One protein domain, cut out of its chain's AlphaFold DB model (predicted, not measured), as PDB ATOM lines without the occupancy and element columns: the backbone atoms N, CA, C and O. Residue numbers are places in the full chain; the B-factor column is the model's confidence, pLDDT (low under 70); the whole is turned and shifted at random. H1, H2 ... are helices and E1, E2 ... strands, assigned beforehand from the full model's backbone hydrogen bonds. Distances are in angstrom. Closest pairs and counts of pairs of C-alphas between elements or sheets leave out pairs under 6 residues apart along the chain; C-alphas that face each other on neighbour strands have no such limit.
ATOM      1  N   LEU A 400      46.652   2.398  63.232       94.69
ATOM      2  CA  LEU A 400      46.090   1.890  64.480       94.69
ATOM      3  C   LEU A 400      44.660   2.349  64.745       94.69
ATOM      4  O   LEU A 400      44.325   3.534  64.697       94.69
ATOM      5  N   TYR A 401      43.859   1.368  65.139       96.25
ATOM      6  CA  TYR A 401      42.663   1.533  65.949       96.25
ATOM      7  C   TYR A 401      42.906   0.841  67.289       96.25
ATOM      8  O   TYR A 401      43.693  -0.107  67.390       96.25
ATOM      9  N   PHE A 402      42.260   1.311  68.342       95.62
ATOM     10  CA  PHE A 402      42.446   0.753  69.665       95.62
ATOM     11  C   PHE A 402      41.180   0.838  70.499       95.62
ATOM     12  O   PHE A 402      40.334   1.726  70.371       95.62
ATOM     13  N   ASN A 403      41.080  -0.133  71.388       93.50
ATOM     14  CA  ASN A 403      39.964  -0.272  72.285       93.50
ATOM     15  C   ASN A 403      40.074   0.703  73.460       93.50
ATOM     16  O   ASN A 403      41.171   0.983  73.941       93.50
ATOM     17  N   THR A 404      38.939   1.178  73.954       93.62
ATOM     18  CA  THR A 404      38.857   1.980  75.177       93.62
ATOM     19  C   THR A 404      37.634   1.540  75.981       93.62
ATOM     20  O   THR A 404      36.628   1.139  75.389       93.62
ATOM     21  N   PRO A 405      37.644   1.645  77.320       92.19
ATOM     22  CA  PRO A 405      36.500   1.202  78.115       92.19
ATOM     23  C   PRO A 405      35.193   1.935  77.789       92.19
ATOM     24  O   PRO A 405      34.119   1.335  77.798       92.19
ATOM     25  N   TRP A 406      35.267   3.226  77.448       91.56
ATOM     26  CA  TRP A 406      34.093   3.998  77.030       91.56
ATOM     27  C   TRP A 406      33.565   3.567  75.656       91.56
ATOM     28  O   TRP A 406      32.346   3.540  75.466       91.56
ATOM     29  N   ASN A 407      34.441   3.158  74.730       93.19
ATOM     30  CA  ASN A 407      34.025   2.557  73.461       93.19
ATOM     31  C   ASN A 407      33.324   1.217  73.678       93.19
ATOM     32  O   ASN A 407      32.271   0.988  73.083       93.19
ATOM     33  N   GLU A 408      33.845   0.356  74.555       92.69
ATOM     34  CA  GLU A 408      33.185  -0.909  74.891       92.69
ATOM     35  C   GLU A 408      31.819  -0.687  75.543       92.69
ATOM     36  O   GLU A 408      30.837  -1.340  75.177       92.69
ATOM     37  N   ALA A 409      31.737   0.246  76.495       92.12
ATOM     38  CA  ALA A 409      30.500   0.574  77.189       92.12
ATOM     39  C   ALA A 409      29.428   1.081  76.212       92.12
ATOM     40  O   ALA A 409      28.303   0.569  76.216       92.12
ATOM     41  N   LEU A 410      29.782   2.023  75.332       94.12
ATOM     42  CA  LEU A 410      28.879   2.544  74.306       94.12
ATOM     43  C   LEU A 410      28.508   1.467  73.276       94.12
ATOM     44  O   LEU A 410      27.326   1.305  72.970       94.12
ATOM     45  N   ALA A 411      29.465   0.647  72.831       95.56
ATOM     46  CA  ALA A 411      29.181  -0.486  71.951       95.56
ATOM     47  C   ALA A 411      28.185  -1.467  72.587       95.56
ATOM     48  O   ALA A 411      27.308  -1.998  71.912       95.56
ATOM     49  N   ASN A 412      28.287  -1.722  73.893       94.44
ATOM     50  CA  ASN A 412      27.348  -2.584  74.608       94.44
ATOM     51  C   ASN A 412      25.941  -1.975  74.701       94.44
ATOM     52  O   ASN A 412      24.969  -2.732  74.683       94.44
ATOM     53  N   ARG A 413      25.808  -0.642  74.781       93.75
ATOM     54  CA  ARG A 413      24.502   0.036  74.692       93.75
ATOM     55  C   ARG A 413      23.895  -0.113  73.298       93.75
ATOM     56  O   ARG A 413      22.760  -0.568  73.192       93.75
ATOM     57  N   LEU A 414      24.673   0.178  72.258       96.88
ATOM     58  CA  LEU A 414      24.253   0.064  70.858       96.88
ATOM     59  C   LEU A 414      23.858  -1.375  70.488       96.88
ATOM     60  O   LEU A 414      22.786  -1.589  69.932       96.88
ATOM     61  N   LYS A 415      24.623  -2.386  70.923       96.25
ATOM     62  CA  LYS A 415      24.272  -3.806  70.719       96.25
ATOM     63  C   LYS A 415      22.919  -4.194  71.319       96.25
ATOM     64  O   LYS A 415      22.223  -5.021  70.742       96.25
ATOM     65  N   ARG A 416      22.527  -3.621  72.467       95.38
ATOM     66  CA  ARG A 416      21.198  -3.872  73.065       95.38
ATOM     67  C   ARG A 416      20.054  -3.272  72.248       95.38
ATOM     68  O   ARG A 416      18.926  -3.718  72.407       95.38
ATOM     69  N   ARG A 417      20.355  -2.286  71.403       95.19
ATOM     70  CA  ARG A 417      19.441  -1.693  70.421       95.19
ATOM     71  C   ARG A 417      19.564  -2.345  69.034       95.19
ATOM     72  O   ARG A 417      19.003  -1.823  68.086       95.19
ATOM     73  N   GLU A 418      20.287  -3.466  68.923       95.38
ATOM     74  CA  GLU A 418      20.543  -4.181  67.660       95.38
ATOM     75  C   GLU A 418      21.282  -3.339  66.602       95.38
ATOM     76  O   GLU A 418      21.195  -3.599  65.405       95.38
ATOM     77  N   GLU A 419      22.050  -2.344  67.048       96.81
ATOM     78  CA  GLU A 419      22.803  -1.449  66.172       96.81
ATOM     79  C   GLU A 419      24.183  -2.021  65.807       96.81
ATOM     80  O   GLU A 419      24.791  -2.742  66.614       96.81
ATOM     81  N   PRO A 420      24.718  -1.688  64.614       93.12
ATOM     82  CA  PRO A 420      26.046  -2.118  64.197       93.12
ATOM     83  C   PRO A 420      27.116  -1.510  65.106       93.12
ATOM     84  O   PRO A 420      27.021  -0.358  65.526       93.12
ATOM     85  N   VAL A 421      28.160  -2.279  65.412       95.81
ATOM     86  CA  VAL A 421      29.304  -1.815  66.205       95.81
ATOM     87  C   VAL A 421      30.580  -2.492  65.731       95.81
ATOM     88  O   VAL A 421      30.560  -3.629  65.268       95.81
ATOM     89  N   LEU A 422      31.722  -1.845  65.957       93.81
ATOM     90  CA  LEU A 422      33.022  -2.463  65.702       93.81
ATOM     91  C   LEU A 422      33.326  -3.590  66.705       93.81
ATOM     92  O   LEU A 422      33.953  -4.587  66.369       93.81
ATOM     93  N   HIS A 423      32.847  -3.462  67.948       92.06
ATOM     94  CA  HIS A 423      33.140  -4.392  69.052       92.06
ATOM     95  C   HIS A 423      32.176  -5.594  69.068       92.06
ATOM     96  O   HIS A 423      31.570  -5.937  70.098       92.06
ATOM     97  N   GLU A 424      31.995  -6.212  67.904       90.62
ATOM     98  CA  GLU A 424      31.186  -7.413  67.711       90.62
ATOM     99  C   GLU A 424      32.053  -8.683  67.619       90.62
ATOM    100  O   GLU A 424      33.279  -8.645  67.525       90.62
ATOM    101  N   GLY A 425      31.419  -9.860  67.660       90.38
ATOM    102  CA  GLY A 425      32.143 -11.136  67.697       90.38
ATOM    103  C   GLY A 425      33.015 -11.414  66.464       90.38
ATOM    104  O   GLY A 425      33.919 -12.246  66.540       90.38
ATOM    105  N   SER A 426      32.756 -10.762  65.328       93.69
ATOM    106  CA  SER A 426      33.551 -10.905  64.103       93.69
ATOM    107  C   SER A 426      34.950 -10.289  64.261       93.69
ATOM    108  O   SER A 426      35.924 -10.976  63.940       93.69
ATOM    109  N   LEU A 427      35.068  -9.098  64.869       94.94
ATOM    110  CA  LEU A 427      36.342  -8.462  65.216       94.94
ATOM    111  C   LEU A 427      37.217  -9.426  66.022       94.94
ATOM    112  O   LEU A 427      38.309  -9.793  65.593       94.94
ATOM    113  N   PHE A 428      36.712  -9.934  67.150       94.44
ATOM    114  CA  PHE A 428      37.483 -10.829  68.020       94.44
ATOM    115  C   PHE A 428      37.841 -12.164  67.353       94.44
ATOM    116  O   PHE A 428      38.908 -12.719  67.623       94.44
ATOM    117  N   LYS A 429      37.003 -12.677  66.439       97.06
ATOM    118  CA  LYS A 429      37.350 -13.849  65.615       97.06
ATOM    119  C   LYS A 429      38.524 -13.552  64.683       97.06
ATOM    120  O   LYS A 429      39.386 -14.416  64.525       97.06
ATOM    121  N   ILE A 430      38.567 -12.370  64.065       97.44
ATOM    122  CA  ILE A 430      39.683 -11.948  63.208       97.44
ATOM    123  C   ILE A 430      40.960 -11.801  64.046       97.44
ATOM    124  O   ILE A 430      41.975 -12.404  63.700       97.44
ATOM    125  N   LEU A 431      40.894 -11.118  65.195       96.00
ATOM    126  CA  LEU A 431      42.033 -10.992  66.117       96.00
ATOM    127  C   LEU A 431      42.547 -12.363  66.582       96.00
ATOM    128  O   LEU A 431      43.750 -12.615  66.574       96.00
ATOM    129  N   GLY A 432      41.639 -13.292  66.897       96.62
ATOM    130  CA  GLY A 432      41.986 -14.668  67.249       96.62
ATOM    131  C   GLY A 432      42.728 -15.413  66.135       96.62
ATOM    132  O   GLY A 432      43.671 -16.153  66.426       96.62
ATOM    133  N   LYS A 433      42.362 -15.186  64.864       97.62
ATOM    134  CA  LYS A 433      43.090 -15.730  63.702       97.62
ATOM    135  C   LYS A 433      44.487 -15.131  63.580       97.62
ATOM    136  O   LYS A 433      45.427 -15.891  63.374       97.62
ATOM    137  N   ILE A 434      44.645 -13.819  63.781       96.69
ATOM    138  CA  ILE A 434      45.963 -13.157  63.789       96.69
ATOM    139  C   ILE A 434      46.857 -13.793  64.863       96.69
ATOM    140  O   ILE A 434      47.959 -14.252  64.563       96.69
ATOM    141  N   SER A 435      46.372 -13.908  66.104       95.44
ATOM    142  CA  SER A 435      47.133 -14.533  67.195       95.44
ATOM    143  C   SER A 435      47.417 -16.020  66.957       95.44
ATOM    144  O   SER A 435      48.465 -16.527  67.359       95.44
ATOM    145  N   GLN A 436      46.494 -16.757  66.332       97.31
ATOM    146  CA  GLN A 436      46.709 -18.162  65.982       97.31
ATOM    147  C   GLN A 436      47.773 -18.317  64.892       97.31
ATOM    148  O   GLN A 436      48.639 -19.175  65.042       97.31
ATOM    149  N   ALA A 437      47.723 -17.497  63.842       97.00
ATOM    150  CA  ALA A 437      48.700 -17.504  62.761       97.00
ATOM    151  C   ALA A 437      50.104 -17.154  63.273       97.00
ATOM    152  O   ALA A 437      51.047 -17.878  62.971       97.00
ATOM    153  N   ARG A 438      50.226 -16.148  64.158       94.31
ATOM    154  CA  ARG A 438      51.488 -15.820  64.851       94.31
ATOM    155  C   ARG A 438      52.051 -17.002  65.639       94.31
ATOM    156  O   ARG A 438      53.215 -17.338  65.496       94.31
ATOM    157  N   ARG A 439      51.222 -17.682  66.442       95.25
ATOM    158  CA  ARG A 439      51.663 -18.861  67.219       95.25
ATOM    159  C   ARG A 439      52.094 -20.044  66.353       95.25
ATOM    160  O   ARG A 439      52.835 -20.892  66.835       95.25
ATOM    161  N   LYS A 440      51.578 -20.136  65.127       96.69
ATOM    162  CA  LYS A 440      51.922 -21.180  64.155       96.69
ATOM    163  C   LYS A 440      53.068 -20.782  63.223       96.69
ATOM    164  O   LYS A 440      53.371 -21.573  62.340       96.69
ATOM    165  N   ASP A 441      53.643 -19.590  63.396       95.25
ATOM    166  CA  ASP A 441      54.667 -19.035  62.508       95.25
ATOM    167  C   ASP A 441      54.222 -19.011  61.030       95.25
ATOM    168  O   ASP A 441      54.924 -19.439  60.120       95.25
ATOM    169  N   ASN A 442      52.974 -18.581  60.793       97.06
ATOM    170  CA  ASN A 442      52.371 -18.520  59.459       97.06
ATOM    171  C   ASN A 442      52.116 -17.058  59.035       97.06
ATOM    172  O   ASN A 442      51.008 -16.542  59.243       97.06
ATOM    173  N   PRO A 443      53.115 -16.370  58.451       95.56
ATOM    174  CA  PRO A 443      53.012 -14.950  58.119       95.56
ATOM    175  C   PRO A 443      51.983 -14.649  57.024       95.56
ATOM    176  O   PRO A 443      51.323 -13.608  57.079       95.56
ATOM    177  N   ASP A 444      51.771 -15.558  56.072       96.88
ATOM    178  CA  ASP A 444      50.764 -15.386  55.017       96.88
ATOM    179  C   ASP A 444      49.344 -15.395  55.589       96.88
ATOM    180  O   ASP A 444      48.521 -14.532  55.267       96.88
ATOM    181  N   GLU A 445      49.048 -16.346  56.479       97.56
ATOM    182  CA  GLU A 445      47.752 -16.418  57.160       97.56
ATOM    183  C   GLU A 445      47.549 -15.227  58.105       97.56
ATOM    184  O   GLU A 445      46.447 -14.673  58.160       97.56
ATOM    185  N   MET A 446      48.611 -14.788  58.792       97.56
ATOM    186  CA  MET A 446      48.580 -13.600  59.646       97.56
ATOM    187  C   MET A 446      48.215 -12.357  58.832       97.56
ATOM    188  O   MET A 446      47.243 -11.678  59.160       97.56
ATOM    189  N   ASN A 447      48.947 -12.074  57.753       97.69
ATOM    190  CA  ASN A 447      48.709 -10.889  56.930       97.69
ATOM    191  C   ASN A 447      47.363 -10.952  56.196       97.69
ATOM    192  O   ASN A 447      46.697  -9.930  56.045       97.69
ATOM    193  N   LYS A 448      46.892 -12.145  55.811       98.00
ATOM    194  CA  LYS A 448      45.528 -12.319  55.293       98.00
ATOM    195  C   LYS A 448      44.468 -11.951  56.338       98.00
ATOM    196  O   LYS A 448      43.471 -11.323  55.992       98.00
ATOM    197  N   ALA A 449      44.667 -12.332  57.599       97.94
ATOM    198  CA  ALA A 449      43.757 -11.968  58.685       97.94
ATOM    199  C   ALA A 449      43.826 -10.468  59.035       97.94
ATOM    200  O   ALA A 449      42.793  -9.881  59.336       97.94
ATOM    201  N   ILE A 450      45.002  -9.843  58.940       97.88
ATOM    202  CA  ILE A 450      45.187  -8.391  59.110       97.88
ATOM    203  C   ILE A 450      44.478  -7.603  57.999       97.88
ATOM    204  O   ILE A 450      43.761  -6.653  58.286       97.88
ATOM    205  N   ASN A 451      44.572  -8.033  56.740       97.69
ATOM    206  CA  ASN A 451      43.805  -7.397  55.661       97.69
ATOM    207  C   ASN A 451      42.290  -7.540  55.883       97.69
ATOM    208  O   ASN A 451      41.540  -6.591  55.682       97.69
ATOM    209  N   ALA A 452      41.838  -8.704  56.365       97.81
ATOM    210  CA  ALA A 452      40.434  -8.896  56.730       97.81
ATOM    211  C   ALA A 452      39.999  -7.994  57.903       97.81
ATOM    212  O   ALA A 452      38.829  -7.624  57.980       97.81
ATOM    213  N   LEU A 453      40.915  -7.636  58.812       97.81
ATOM    214  CA  LEU A 453      40.663  -6.664  59.878       97.81
ATOM    215  C   LEU A 453      40.451  -5.258  59.304       97.81
ATOM    216  O   LEU A 453      39.489  -4.597  59.684       97.81
ATOM    217  N   GLU A 454      41.305  -4.822  58.377       97.12
ATOM    218  CA  GLU A 454      41.155  -3.532  57.690       97.12
ATOM    219  C   GLU A 454      39.808  -3.425  56.965       97.12
ATOM    220  O   GLU A 454      39.064  -2.461  57.160       97.12
ATOM    221  N   GLU A 455      39.466  -4.445  56.174       97.00
ATOM    222  CA  GLU A 455      38.188  -4.512  55.460       97.00
ATOM    223  C   GLU A 455      36.999  -4.477  56.425       97.00
ATOM    224  O   GLU A 455      36.016  -3.785  56.162       97.00
ATOM    225  N   HIS A 456      37.100  -5.187  57.553       96.81
ATOM    226  CA  HIS A 456      36.065  -5.205  58.578       96.81
ATOM    227  C   HIS A 456      35.869  -3.831  59.233       96.81
ATOM    228  O   HIS A 456      34.731  -3.377  59.327       96.81
ATOM    229  N   ILE A 457      36.951  -3.150  59.633       96.56
ATOM    230  CA  ILE A 457      36.898  -1.798  60.214       96.56
ATOM    231  C   ILE A 457      36.232  -0.828  59.232       96.56
ATOM    232  O   ILE A 457      35.314  -0.102  59.613       96.56
ATOM    233  N   ARG A 458      36.641  -0.844  57.955       95.94
ATOM    234  CA  ARG A 458      36.056   0.029  56.925       95.94
ATOM    235  C   ARG A 458      34.569  -0.260  56.705       95.94
ATOM    236  O   ARG A 458      33.767   0.662  56.711       95.94
ATOM    237  N   LEU A 459      34.194  -1.530  56.552       96.00
ATOM    238  CA  LEU A 459      32.798  -1.907  56.320       96.00
ATOM    239  C   LEU A 459      31.894  -1.507  57.495       96.00
ATOM    240  O   LEU A 459      30.777  -1.034  57.283       96.00
ATOM    241  N   GLN A 460      32.369  -1.683  58.730       95.88
ATOM    242  CA  GLN A 460      31.625  -1.277  59.921       95.88
ATOM    243  C   GLN A 460      31.489   0.245  60.017       95.88
ATOM    244  O   GLN A 460      30.417   0.732  60.375       95.88
ATOM    245  N   TYR A 461      32.530   0.998  59.650       96.50
ATOM    246  CA  TYR A 461      32.446   2.454  59.526       96.50
ATOM    247  C   TYR A 461      31.355   2.876  58.532       96.50
ATOM    248  O   TYR A 461      30.476   3.658  58.894       96.50
ATOM    249  N   ASP A 462      31.374   2.326  57.314       96.44
ATOM    250  CA  ASP A 462      30.408   2.671  56.263       96.44
ATOM    251  C   ASP A 462      28.972   2.343  56.707       96.44
ATOM    252  O   ASP A 462      28.079   3.185  56.614       96.44
ATOM    253  N   THR A 463      28.774   1.164  57.307       96.94
ATOM    254  CA  THR A 463      27.474   0.722  57.842       96.94
ATOM    255  C   THR A 463      26.946   1.677  58.918       96.94
ATOM    256  O   THR A 463      25.770   2.039  58.916       96.94
ATOM    257  N   LEU A 464      27.807   2.122  59.838       96.69
ATOM    258  CA  LEU A 464      27.446   3.086  60.879       96.69
ATOM    259  C   LEU A 464      27.077   4.456  60.298       96.69
ATOM    260  O   LEU A 464      26.111   5.074  60.746       96.69
ATOM    261  N   VAL A 465      27.818   4.939  59.297       96.44
ATOM    262  CA  VAL A 465      27.520   6.217  58.627       96.44
ATOM    263  C   VAL A 465      26.183   6.148  57.887       96.44
ATOM    264  O   VAL A 465      25.361   7.059  58.013       96.44
ATOM    265  N   GLU A 466      25.928   5.063  57.155       97.50
ATOM    266  CA  GLU A 466      24.636   4.820  56.509       97.50
ATOM    267  C   GLU A 466      23.497   4.776  57.528       97.50
ATOM    268  O   GLU A 466      22.443   5.381  57.306       97.50
ATOM    269  N   ARG A 467      23.733   4.136  58.677       97.69
ATOM    270  CA  ARG A 467      22.759   4.053  59.763       97.69
ATOM    271  C   ARG A 467      22.425   5.422  60.356       97.69
ATOM    272  O   ARG A 467      21.246   5.724  60.523       97.69
ATOM    273  N   VAL A 468      23.418   6.283  60.597       96.75
ATOM    274  CA  VAL A 468      23.188   7.678  61.031       96.75
ATOM    275  C   VAL A 468      22.304   8.426  60.027       96.75
ATOM    276  O   VAL A 468      21.337   9.079  60.420       96.75
ATOM    277  N   ASN A 469      22.581   8.285  58.728       96.88
ATOM    278  CA  ASN A 469      21.793   8.927  57.671       96.88
ATOM    279  C   ASN A 469      20.363   8.365  57.566       96.88
ATOM    280  O   ASN A 469      19.432   9.076  57.187       96.88
ATOM    281  N   GLU A 470      20.163   7.078  57.849       97.38
ATOM    282  CA  GLU A 470      18.834   6.467  57.911       97.38
ATOM    283  C   GLU A 470      18.022   6.992  59.096       97.38
ATOM    284  O   GLU A 470      16.857   7.356  58.917       97.38
ATOM    285  N   VAL A 471      18.635   7.061  60.281       97.00
ATOM    286  CA  VAL A 471      18.005   7.609  61.486       97.00
ATOM    287  C   VAL A 471      17.600   9.065  61.253       97.00
ATOM    288  O   VAL A 471      16.458   9.416  61.534       97.00
ATOM    289  N   GLU A 472      18.464   9.886  60.650       96.12
ATOM    290  CA  GLU A 472      18.133  11.285  60.346       96.12
ATOM    291  C   GLU A 472      16.917  11.416  59.415       96.12
ATOM    292  O   GLU A 472      15.985  12.153  59.722       96.12
ATOM    293  N   ARG A 473      16.857  10.639  58.325       96.94
ATOM    294  CA  ARG A 473      15.699  10.650  57.407       96.94
ATOM    295  C   ARG A 473      14.404  10.183  58.070       96.94
ATOM    296  O   ARG A 473      13.320  10.643  57.716       96.94
ATOM    297  N   LYS A 474      14.484   9.235  59.008       96.25
ATOM    298  CA  LYS A 474      13.308   8.779  59.763       96.25
ATOM    299  C   LYS A 474      12.771   9.890  60.660       96.25
ATOM    300  O   LYS A 474      11.562  10.108  60.664       96.25
ATOM    301  N   ARG A 475      13.659  10.632  61.326       96.38
ATOM    302  CA  ARG A 475      13.308  11.761  62.203       96.38
ATOM    303  C   ARG A 475      12.524  12.860  61.496       96.38
ATOM    304  O   ARG A 475      11.604  13.409  62.085       96.38
ATOM    305  N   GLU A 476      12.801  13.117  60.218       94.81
ATOM    306  CA  GLU A 476      12.044  14.092  59.412       94.81
ATOM    307  C   GLU A 476      10.537  13.782  59.316       94.81
ATOM    308  O   GLU A 476       9.747  14.671  59.003       94.81
ATOM    309  N   ASN A 477      10.132  12.533  59.573       95.00
ATOM    310  CA  ASN A 477       8.765  12.049  59.381       95.00
ATOM    311  C   ASN A 477       8.052  11.655  60.684       95.00
ATOM    312  O   ASN A 477       6.903  11.212  60.628       95.00
ATOM    313  N   VAL A 478       8.700  11.801  61.842       95.56
ATOM    314  CA  VAL A 478       8.141  11.424  63.151       95.56
ATOM    315  C   VAL A 478       8.193  12.600  64.127       95.56
ATOM    316  O   VAL A 478       8.826  13.619  63.870       95.56
ATOM    317  N   SER A 479       7.466  12.506  65.240       93.81
ATOM    318  CA  SER A 479       7.458  13.547  66.276       93.81
ATOM    319  C   SER A 479       7.110  12.958  67.641       93.81
ATOM    320  O   SER A 479       6.580  11.851  67.729       93.81
ATOM    321  N   GLY A 480       7.379  13.703  68.714       94.69
ATOM    322  CA  GLY A 480       7.084  13.262  70.077       94.69
ATOM    323  C   GLY A 480       8.117  12.264  70.599       94.69
ATOM    324  O   GLY A 480       9.314  12.482  70.446       94.69
ATOM    325  N   GLU A 481       7.652  11.194  71.243       94.75
ATOM    326  CA  GLU A 481       8.510  10.189  71.890       94.75
ATOM    327  C   GLU A 481       9.414   9.459  70.884       94.75
ATOM    328  O   GLU A 481      10.602   9.300  71.137       94.75
ATOM    329  N   GLU A 482       8.892   9.128  69.699       94.69
ATOM    330  CA  GLU A 482       9.658   8.442  68.650       94.69
ATOM    331  C   GLU A 482      10.813   9.302  68.102       94.69
ATOM    332  O   GLU A 482      11.919   8.801  67.908       94.69
ATOM    333  N   ASP A 483      10.605  10.611  67.898       94.94
ATOM    334  CA  ASP A 483      11.701  11.510  67.492       94.94
ATOM    335  C   ASP A 483      12.756  11.646  68.601       94.94
ATOM    336  O   ASP A 483      13.951  11.652  68.312       94.94
ATOM    337  N   ALA A 484      12.336  11.689  69.871       96.00
ATOM    338  CA  ALA A 484      13.261  11.757  71.000       96.00
ATOM    339  C   ALA A 484      14.149  10.501  71.101       96.00
ATOM    340  O   ALA A 484      15.363  10.625  71.277       96.00
ATOM    341  N   GLU A 485      13.578   9.304  70.925       95.88
ATOM    342  CA  GLU A 485      14.332   8.043  70.898       95.88
ATOM    343  C   GLU A 485      15.314   7.984  69.717       95.88
ATOM    344  O   GLU A 485      16.480   7.612  69.885       95.88
ATOM    345  N   LEU A 486      14.877   8.395  68.522       96.81
ATOM    346  CA  LEU A 486      15.746   8.450  67.345       96.81
ATOM    347  C   LEU A 486      16.850   9.505  67.490       96.81
ATOM    348  O   LEU A 486      17.961   9.292  67.004       96.81
ATOM    349  N   GLN A 487      16.578  10.629  68.155       96.25
ATOM    350  CA  GLN A 487      17.586  11.644  68.450       96.25
ATOM    351  C   GLN A 487      18.659  11.102  69.402       96.25
ATOM    352  O   GLN A 487      19.847  11.327  69.165       96.25
ATOM    353  N   GLU A 488      18.263  10.375  70.448       96.25
ATOM    354  CA  GLU A 488      19.201   9.727  71.372       96.25
ATOM    355  C   GLU A 488      20.041   8.662  70.654       96.25
ATOM    356  O   GLU A 488      21.263   8.631  70.795       96.25
ATOM    357  N   LEU A 489      19.407   7.830  69.823       97.44
ATOM    358  CA  LEU A 489      20.104   6.837  69.013       97.44
ATOM    359  C   LEU A 489      21.105   7.488  68.050       97.44
ATOM    360  O   LEU A 489      22.250   7.044  67.966       97.44
ATOM    361  N   LYS A 490      20.702   8.550  67.341       96.94
ATOM    362  CA  LYS A 490      21.600   9.303  66.457       96.94
ATOM    363  C   LYS A 490      22.811   9.817  67.229       96.94
ATOM    364  O   LYS A 490      23.935   9.641  66.769       96.94
ATOM    365  N   PHE A 491      22.582  10.406  68.403       96.31
ATOM    366  CA  PHE A 491      23.654  10.902  69.258       96.31
ATOM    367  C   PHE A 491      24.627   9.786  69.660       96.31
ATOM    368  O   PHE A 491      25.833   9.961  69.513       96.31
ATOM    369  N   ASP A 492      24.126   8.628  70.100       96.75
ATOM    370  CA  ASP A 492      24.968   7.482  70.465       96.75
ATOM    371  C   ASP A 492      25.776   6.948  69.266       96.75
ATOM    372  O   ASP A 492      26.956   6.629  69.418       96.75
ATOM    373  N   LEU A 493      25.179   6.879  68.070       97.38
ATOM    374  CA  LEU A 493      25.865   6.448  66.844       97.38
ATOM    375  C   LEU A 493      26.956   7.440  66.417       97.38
ATOM    376  O   LEU A 493      28.068   7.031  66.079       97.38
ATOM    377  N   GLU A 494      26.670   8.743  66.452       96.75
ATOM    378  CA  GLU A 494      27.646   9.795  66.146       96.75
ATOM    379  C   GLU A 494      28.773   9.844  67.182       96.75
ATOM    380  O   GLU A 494      29.938  10.018  66.819       96.75
ATOM    381  N   LEU A 495      28.448   9.652  68.462       96.19
ATOM    382  CA  LEU A 495      29.430   9.556  69.537       96.19
ATOM    383  C   LEU A 495      30.324   8.327  69.355       96.19
ATOM    384  O   LEU A 495      31.538   8.420  69.518       96.19
ATOM    385  N   TYR A 496      29.745   7.194  68.956       96.88
ATOM    386  CA  TYR A 496      30.492   5.969  68.698       96.88
ATOM    387  C   TYR A 496      31.416   6.101  67.486       96.88
ATOM    388  O   TYR A 496      32.589   5.741  67.565       96.88
ATOM    389  N   LEU A 497      30.920   6.676  66.385       96.75
ATOM    390  CA  LEU A 497      31.734   7.021  65.217       96.75
ATOM    391  C   LEU A 497      32.877   7.970  65.590       96.75
ATOM    392  O   LEU A 497      34.011   7.779  65.149       96.75
ATOM    393  N   SER A 498      32.594   8.970  66.424       96.12
ATOM    394  CA  SER A 498      33.610   9.882  66.930       96.12
ATOM    395  C   SER A 498      34.679   9.118  67.703       96.12
ATOM    396  O   SER A 498      35.828   9.079  67.273       96.12
ATOM    397  N   TRP A 499      34.333   8.438  68.792       94.94
ATOM    398  CA  TRP A 499      35.336   7.814  69.651       94.94
ATOM    399  C   TRP A 499      36.074   6.640  68.999       94.94
ATOM    400  O   TRP A 499      37.299   6.579  69.088       94.94
ATOM    401  N   ALA A 500      35.368   5.722  68.330       95.25
ATOM    402  CA  ALA A 500      35.962   4.495  67.791       95.25
ATOM    403  C   ALA A 500      36.678   4.699  66.447       95.25
ATOM    404  O   ALA A 500      37.579   3.933  66.118       95.25
ATOM    405  N   TYR A 501      36.301   5.725  65.676       95.75
ATOM    406  CA  TYR A 501      36.889   5.993  64.359       95.75
ATOM    407  C   TYR A 501      37.531   7.372  64.244       95.75
ATOM    408  O   TYR A 501      38.054   7.713  63.192       95.75
ATOM    409  N   GLY A 502      37.509   8.194  65.291       94.81
ATOM    410  CA  GLY A 502      37.997   9.568  65.216       94.81
ATOM    411  C   GLY A 502      37.135  10.473  64.327       94.81
ATOM    412  O   GLY A 502      37.631  11.502  63.862       94.81
ATOM    413  N   ARG A 503      35.875  10.112  64.045       95.38
ATOM    414  CA  ARG A 503      34.989  10.853  63.131       95.38
ATOM    415  C   ARG A 503      34.317  12.042  63.814       95.38
ATOM    416  O   ARG A 503      33.099  12.083  63.968       95.38
ATOM    417  N   TYR A 504      35.118  13.027  64.212       90.94
ATOM    418  CA  TYR A 504      34.606  14.297  64.737       90.94
ATOM    419  C   TYR A 504      34.130  15.265  63.639       90.94
ATOM    420  O   TYR A 504      33.463  16.257  63.932       90.94
ATOM    421  N   ALA A 505      34.493  14.988  62.384       88.25
ATOM    422  CA  ALA A 505      34.076  15.688  61.173       88.25
ATOM    423  C   ALA A 505      33.947  14.670  60.022       88.25
ATOM    424  O   ALA A 505      34.440  13.547  60.137       88.25
ATOM    425  N   GLN A 506      33.261  15.025  58.931       85.38
ATOM    426  CA  GLN A 506      32.910  14.069  57.865       85.38
ATOM    427  C   GLN A 506      34.137  13.481  57.155       85.38
ATOM    428  O   GLN A 506      34.127  12.314  56.769       85.38
ATOM    429  N   GLU A 507      35.193  14.275  57.021       84.75
ATOM    430  CA  GLU A 507      36.460  13.943  56.374       84.75
ATOM    431  C   GLU A 507      37.449  13.192  57.284       84.75
ATOM    432  O   GLU A 507      38.548  12.838  56.854       84.75
ATOM    433  N   LYS A 508      37.088  12.950  58.550       88.75
ATOM    434  CA  LYS A 508      37.954  12.314  59.553       88.75
ATOM    435  C   LYS A 508      37.444  10.916  59.872       88.75
ATOM    436  O   LYS A 508      36.276  10.744  60.183       88.75
ATOM    437  N   SER A 509      38.307   9.907  59.794       86.69
ATOM    438  CA  SER A 509      37.888   8.498  59.913       86.69
ATOM    439  C   SER A 509      38.966   7.564  60.475       86.69
ATOM    440  O   SER A 509      38.877   6.339  60.351       86.69
ATOM    441  N   VAL A 510      40.006   8.131  61.096       91.50
ATOM    442  CA  VAL A 510      41.125   7.367  61.657       91.50
ATOM    443  C   VAL A 510      41.394   7.798  63.095       91.50
ATOM    444  O   VAL A 510      41.870   8.910  63.333       91.50
ATOM    445  N   GLN A 511      41.137   6.888  64.038       94.50
ATOM    446  CA  GLN A 511      41.175   7.138  65.482       94.50
ATOM    447  C   GLN A 511      42.508   7.748  65.947       94.50
ATOM    448  O   GLN A 511      42.511   8.841  66.512       94.50
ATOM    449  N   GLU A 512      43.647   7.119  65.633       94.81
ATOM    450  CA  GLU A 512      44.975   7.599  66.062       94.81
ATOM    451  C   GLU A 512      45.371   8.979  65.500       94.81
ATOM    452  O   GLU A 512      46.298   9.613  66.003       94.81
ATOM    453  N   SER A 513      44.701   9.434  64.434       93.19
ATOM    454  CA  SER A 513      44.948  10.739  63.805       93.19
ATOM    455  C   SER A 513      44.065  11.852  64.328       93.19
ATOM    456  O   SER A 513      44.414  13.023  64.187       93.19
ATOM    457  N   SER A 514      42.946  11.484  64.938       94.88
ATOM    458  CA  SER A 514      41.978  12.430  65.466       94.88
ATOM    459  C   SER A 514      42.239  12.759  66.925       94.88
ATOM    460  O   SER A 514      42.006  13.892  67.343       94.88
ATOM    461  N   TRP A 515      42.723  11.783  67.693       95.81
ATOM    462  CA  TRP A 515      42.880  11.919  69.132       95.81
ATOM    463  C   TRP A 515      44.332  12.104  69.547       95.81
ATOM    464  O   TRP A 515      45.255  11.501  68.993       95.81
ATOM    465  N   SER A 516      44.525  12.962  70.547       97.12
ATOM    466  CA  SER A 516      45.812  13.194  71.190       97.12
ATOM    467  C   SER A 516      46.403  11.894  71.736       97.12
ATOM    468  O   SER A 516      45.684  11.004  72.198       97.12
ATOM    469  N   TRP A 517      47.734  11.826  71.784       97.50
ATOM    470  CA  TRP A 517      48.459  10.764  72.482       97.50
ATOM    471  C   TRP A 517      48.022  10.584  73.949       97.50
ATOM    472  O   TRP A 517      48.228   9.510  74.510       97.50
ATOM    473  N   ILE A 518      47.389  11.594  74.561       97.56
ATOM    474  CA  ILE A 518      46.777  11.506  75.893       97.56
ATOM    475  C   ILE A 518      45.798  10.326  75.965       97.56
ATOM    476  O   ILE A 518      45.851   9.557  76.919       97.56
ATOM    477  N   GLU A 519      44.942  10.135  74.954       95.62
ATOM    478  CA  GLU A 519      43.977   9.026  74.946       95.62
ATOM    479  C   GLU A 519      44.700   7.673  74.975       95.62
ATOM    480  O   GLU A 519      44.370   6.782  75.763       95.62
ATOM    481  N   TRP A 520      45.742   7.545  74.158       96.56
ATOM    482  CA  TRP A 520      46.587   6.361  74.119       96.56
ATOM    483  C   TRP A 520      47.281   6.103  75.462       96.56
ATOM    484  O   TRP A 520      47.255   4.982  75.972       96.56
ATOM    485  N   ALA A 521      47.885   7.133  76.055       96.75
ATOM    486  CA  ALA A 521      48.641   7.029  77.299       96.75
ATOM    487  C   ALA A 521      47.755   6.732  78.515       96.75
ATOM    488  O   ALA A 521      48.179   6.009  79.413       96.75
ATOM    489  N   ILE A 522      46.517   7.232  78.547       95.31
ATOM    490  CA  ILE A 522      45.559   6.898  79.609       95.31
ATOM    491  C   ILE A 522      45.221   5.399  79.568       95.31
ATOM    492  O   ILE A 522      45.140   4.750  80.614       95.31
ATOM    493  N   ASN A 523      45.053   4.824  78.374       94.75
ATOM    494  CA  ASN A 523      44.678   3.418  78.236       94.75
ATOM    495  C   ASN A 523      45.873   2.456  78.384       94.75
ATOM    496  O   ASN A 523      45.758   1.453  79.090       94.75
ATOM    497  N   SER A 524      47.031   2.773  77.797       94.75
ATOM    498  CA  SER A 524      48.267   1.977  77.952       94.75
ATOM    499  C   SER A 524      48.922   2.135  79.326       94.75
ATOM    500  O   SER A 524      49.476   1.180  79.862       94.75
ATOM    501  N   GLY A 525      48.821   3.323  79.924       94.06
ATOM    502  CA  GLY A 525      49.641   3.735  81.058       94.06
ATOM    503  C   GLY A 525      51.035   4.185  80.608       94.06
ATOM    504  O   GLY A 525      51.659   3.573  79.746       94.06
ATOM    505  N   ILE A 526      51.560   5.241  81.238       92.38
ATOM    506  CA  ILE A 526      52.867   5.826  80.888       92.38
ATOM    507  C   ILE A 526      54.016   4.805  80.974       92.38
ATOM    508  O   ILE A 526      54.933   4.848  80.161       92.38
ATOM    509  N   ALA A 527      53.945   3.850  81.905       89.94
ATOM    510  CA  ALA A 527      54.965   2.813  82.072       89.94
ATOM    511  C   ALA A 527      55.004   1.764  80.939       89.94
ATOM    512  O   ALA A 527      56.030   1.115  80.763       89.94
ATOM    513  N   ASP A 528      53.915   1.590  80.181       94.06
ATOM    514  CA  ASP A 528      53.827   0.690  79.015       94.06
ATOM    515  C   ASP A 528      53.478   1.496  77.750       94.06
ATOM    516  O   ASP A 528      52.801   1.000  76.854       94.06
ATOM    517  N   LEU A 529      53.924   2.758  77.664       95.69
ATOM    518  CA  LEU A 529      53.522   3.683  76.598       95.69
ATOM    519  C   LEU A 529      53.796   3.124  75.193       95.69
ATOM    520  O   LEU A 529      52.984   3.312  74.283       95.69
ATOM    521  N   PHE A 530      54.927   2.427  75.027       96.94
ATOM    522  CA  PHE A 530      55.357   1.867  73.744       96.94
ATOM    523  C   PHE A 530      55.182   0.351  73.601       96.94
ATOM    524  O   PHE A 530      55.164  -0.159  72.478       96.94
ATOM    525  N   GLY A 531      54.968  -0.377  74.698       95.19
ATOM    526  CA  GLY A 531      54.869  -1.834  74.662       95.19
ATOM    527  C   GLY A 531      53.741  -2.386  73.777       95.19
ATOM    528  O   GLY A 531      53.956  -3.411  73.123       95.19
ATOM    529  N   PRO A 532      52.551  -1.751  73.657       95.69
ATOM    530  CA  PRO A 532      51.539  -2.209  72.713       95.69
ATOM    531  C   PRO A 532      52.010  -2.166  71.254       95.69
ATOM    532  O   PRO A 532      51.621  -3.050  70.490       95.69
ATOM    533  N   TYR A 533      52.862  -1.208  70.867       95.25
ATOM    534  CA  TYR A 533      53.472  -1.181  69.534       95.25
ATOM    535  C   TYR A 533      54.475  -2.328  69.377       95.25
ATOM    536  O   TYR A 533      54.361  -3.122  68.444       95.25
ATOM    537  N   GLU A 534      55.396  -2.481  70.334       91.94
ATOM    538  CA  GLU A 534      56.444  -3.515  70.318       91.94
ATOM    539  C   GLU A 534      55.865  -4.930  70.181       91.94
ATOM    540  O   GLU A 534      56.327  -5.730  69.368       91.94
ATOM    541  N   ARG A 535      54.786  -5.231  70.917       92.56
ATOM    542  CA  ARG A 535      54.098  -6.534  70.863       92.56
ATOM    543  C   ARG A 535      53.406  -6.804  69.523       92.56
ATOM    544  O   ARG A 535      53.081  -7.955  69.221       92.56
ATOM    545  N   ASN A 536      53.124  -5.766  68.738       93.25
ATOM    546  CA  ASN A 536      52.359  -5.875  67.500       93.25
ATOM    547  C   ASN A 536      53.199  -5.736  66.232       93.25
ATOM    548  O   ASN A 536      52.791  -6.292  65.208       93.25
ATOM    549  N   TYR A 537      54.343  -5.054  66.285       94.94
ATOM    550  CA  TYR A 537      55.172  -4.736  65.118       94.94
ATOM    551  C   TYR A 537      56.236  -5.813  64.907       94.94
ATOM    552  O   TYR A 537      57.414  -5.661  65.228       94.94
ATOM    553  N   VAL A 538      55.774  -6.954  64.400       94.38
ATOM    554  CA  VAL A 538      56.600  -8.131  64.101       94.38
ATOM    555  C   VAL A 538      57.285  -8.000  62.729       94.38
ATOM    556  O   VAL A 538      56.768  -7.266  61.883       94.38
ATOM    557  N   PRO A 539      58.421  -8.685  62.484       95.38
ATOM    558  CA  PRO A 539      59.164  -8.574  61.223       95.38
ATOM    559  C   PRO A 539      58.310  -8.869  59.988       95.38
ATOM    560  O   PRO A 539      58.429  -8.192  58.973       95.38
ATOM    561  N   GLU A 540      57.394  -9.830  60.087       96.12
ATOM    562  CA  GLU A 540      56.563 -10.308  58.981       96.12
ATOM    563  C   GLU A 540      55.313  -9.443  58.761       96.12
ATOM    564  O   GLU A 540      54.461  -9.773  57.935       96.12
ATOM    565  N   LEU A 541      55.146  -8.353  59.517       95.56
ATOM    566  CA  LEU A 541      54.034  -7.426  59.335       95.56
ATOM    567  C   LEU A 541      54.206  -6.670  58.014       95.56
ATOM    568  O   LEU A 541      55.245  -6.048  57.790       95.56
ATOM    569  N   ARG A 542      53.183  -6.691  57.155       95.75
ATOM    570  CA  ARG A 542      53.205  -5.919  55.907       95.75
ATOM    571  C   ARG A 542      53.276  -4.412  56.158       95.75
ATOM    572  O   ARG A 542      52.628  -3.877  57.058       95.75
ATOM    573  N   ASN A 543      54.036  -3.734  55.306       93.69
ATOM    574  CA  ASN A 543      54.180  -2.284  55.280       93.69
ATOM    575  C   ASN A 543      52.802  -1.600  55.165       93.69
ATOM    576  O   ASN A 543      52.010  -1.925  54.280       93.69
ATOM    577  N   GLY A 544      52.504  -0.672  56.080       92.88
ATOM    578  CA  GLY A 544      51.240   0.064  56.107       92.88
ATOM    579  C   GLY A 544      50.005  -0.716  56.573       92.88
ATOM    580  O   GLY A 544      48.897  -0.225  56.348       92.88
ATOM    581  N   ALA A 545      50.174  -1.889  57.195       95.81
ATOM    582  CA  ALA A 545      49.085  -2.707  57.735       95.81
ATOM    583  C   ALA A 545      48.181  -1.956  58.730       95.81
ATOM    584  O   ALA A 545      48.662  -1.141  59.515       95.81
ATOM    585  N   THR A 546      46.886  -2.286  58.757       96.06
ATOM    586  CA  THR A 546      45.938  -1.771  59.760       96.06
ATOM    587  C   THR A 546      45.801  -2.741  60.935       96.06
ATOM    588  O   THR A 546      45.490  -3.916  60.751       96.06
ATOM    589  N   MET A 547      45.999  -2.251  62.155       94.94
ATOM    590  CA  MET A 547      46.002  -3.039  63.383       94.94
ATOM    591  C   MET A 547      44.951  -2.542  64.377       94.94
ATOM    592  O   MET A 547      44.587  -1.367  64.404       94.94
ATOM    593  N   TRP A 548      44.509  -3.461  65.235       95.69
ATOM    594  CA  TRP A 548      43.648  -3.186  66.381       95.69
ATOM    595  C   TRP A 548      44.377  -3.550  67.670       95.69
ATOM    596  O   TRP A 548      44.871  -4.676  67.802       95.69
ATOM    597  N   ILE A 549      44.411  -2.633  68.631       94.94
ATOM    598  CA  ILE A 549      45.091  -2.835  69.911       94.94
ATOM    599  C   ILE A 549      44.078  -2.879  71.051       94.94
ATOM    600  O   ILE A 549      43.302  -1.954  71.264       94.94
ATOM    601  N   ASN A 550      44.121  -3.971  71.814       91.00
ATOM    602  CA  ASN A 550      43.484  -4.055  73.123       91.00
ATOM    603  C   ASN A 550      44.542  -3.779  74.191       91.00
ATOM    604  O   ASN A 550      45.582  -4.443  74.215       91.00
TER     605      ASN A 550
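What this domain is: This is residues 400 to 550 of the 553 residues of the protein "Bacillithiol biosynthesis BshC" of Thorarchaeota archaeon (strain OWC) (UniProt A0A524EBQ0). Look for one long helix, H3, along the longest axis: H2 folds back beside its first part, H4 beside its last, and a small parallel sheet, E1 and E2, packs on its first half through E2. H1 packs on H4, and the short helices H5, H6 and H7 lie on the looping path back to E2. The printed part has 151 residues, mostly helix, in the order E1 H1 H2 H3 H4 H5 H6 H7 E2; it is compact, with a radius of gyration of the C-alphas of 17.2 A, and spans 57 by 32 by 27 A.

How they stand to each other: Begin at E1, residues 400 to 402, and E2, residues 546 to 549, parallel neighbours with N 401 and O 547 within hydrogen-bond range at 2.9 A; with seven helices between them along the chain they form a strand-helix-strand unit. Outward, H3, residues 443 to 475, comes closest to E2 at the C-alphas of Glu 454 and Thr 546, 5.5 A. H2, residues 425 to 439, touches H3 residues 443 to 456 alone, a hairpin at a shallow tilt of 13 degrees; the closest C-alphas are Ile 434 and Met 446, 4.9 A. H3 residues 461 to 475 alone touch H4, residues 481 to 501, a hairpin at 28 degrees; the closest C-alphas are Arg 475 and Asp 483, 5.5 A. H1, residues 405 to 416, touches H4 at a steep tilt of 39 degrees, closest at C-alphas Asn 407 and Ala 500, 6.3 A. H5, residues 511 to 514, only just touches H4, with 3 pairs of C-alphas within 8 A, the closest Tyr 501 and Gln 511, 4.6 A. H6, residues 517 to 524, is close but not clearly touching H7, residues 531 to 534; their closest C-alphas, Ser 524 and Pro 532, are 7.5 A apart. Every O i to N i+4 pair is within hydrogen-bond range in H1, H2, H3, H4 and H6; H5 and H7 are too short for one.

Where its parts are: Find C-alpha 400 at (46.090, 1.890, 64.480), where E1 begins. From C-alpha 443 at (53.012, -14.950, 58.119) H3 runs 48.0 A; H4 spans 29.7 A and H2 21.0 A. E2 ends at C-alpha 549, (45.091, -2.835, 69.911).

The domain as a whole: The C-alphas farthest apart, Asp 441 and Gly 480, are 58.0 A apart. The printed part has no cut, the link from H7 to E2 is long at 11 residues, and no printed residue is under 70 in pLDDT.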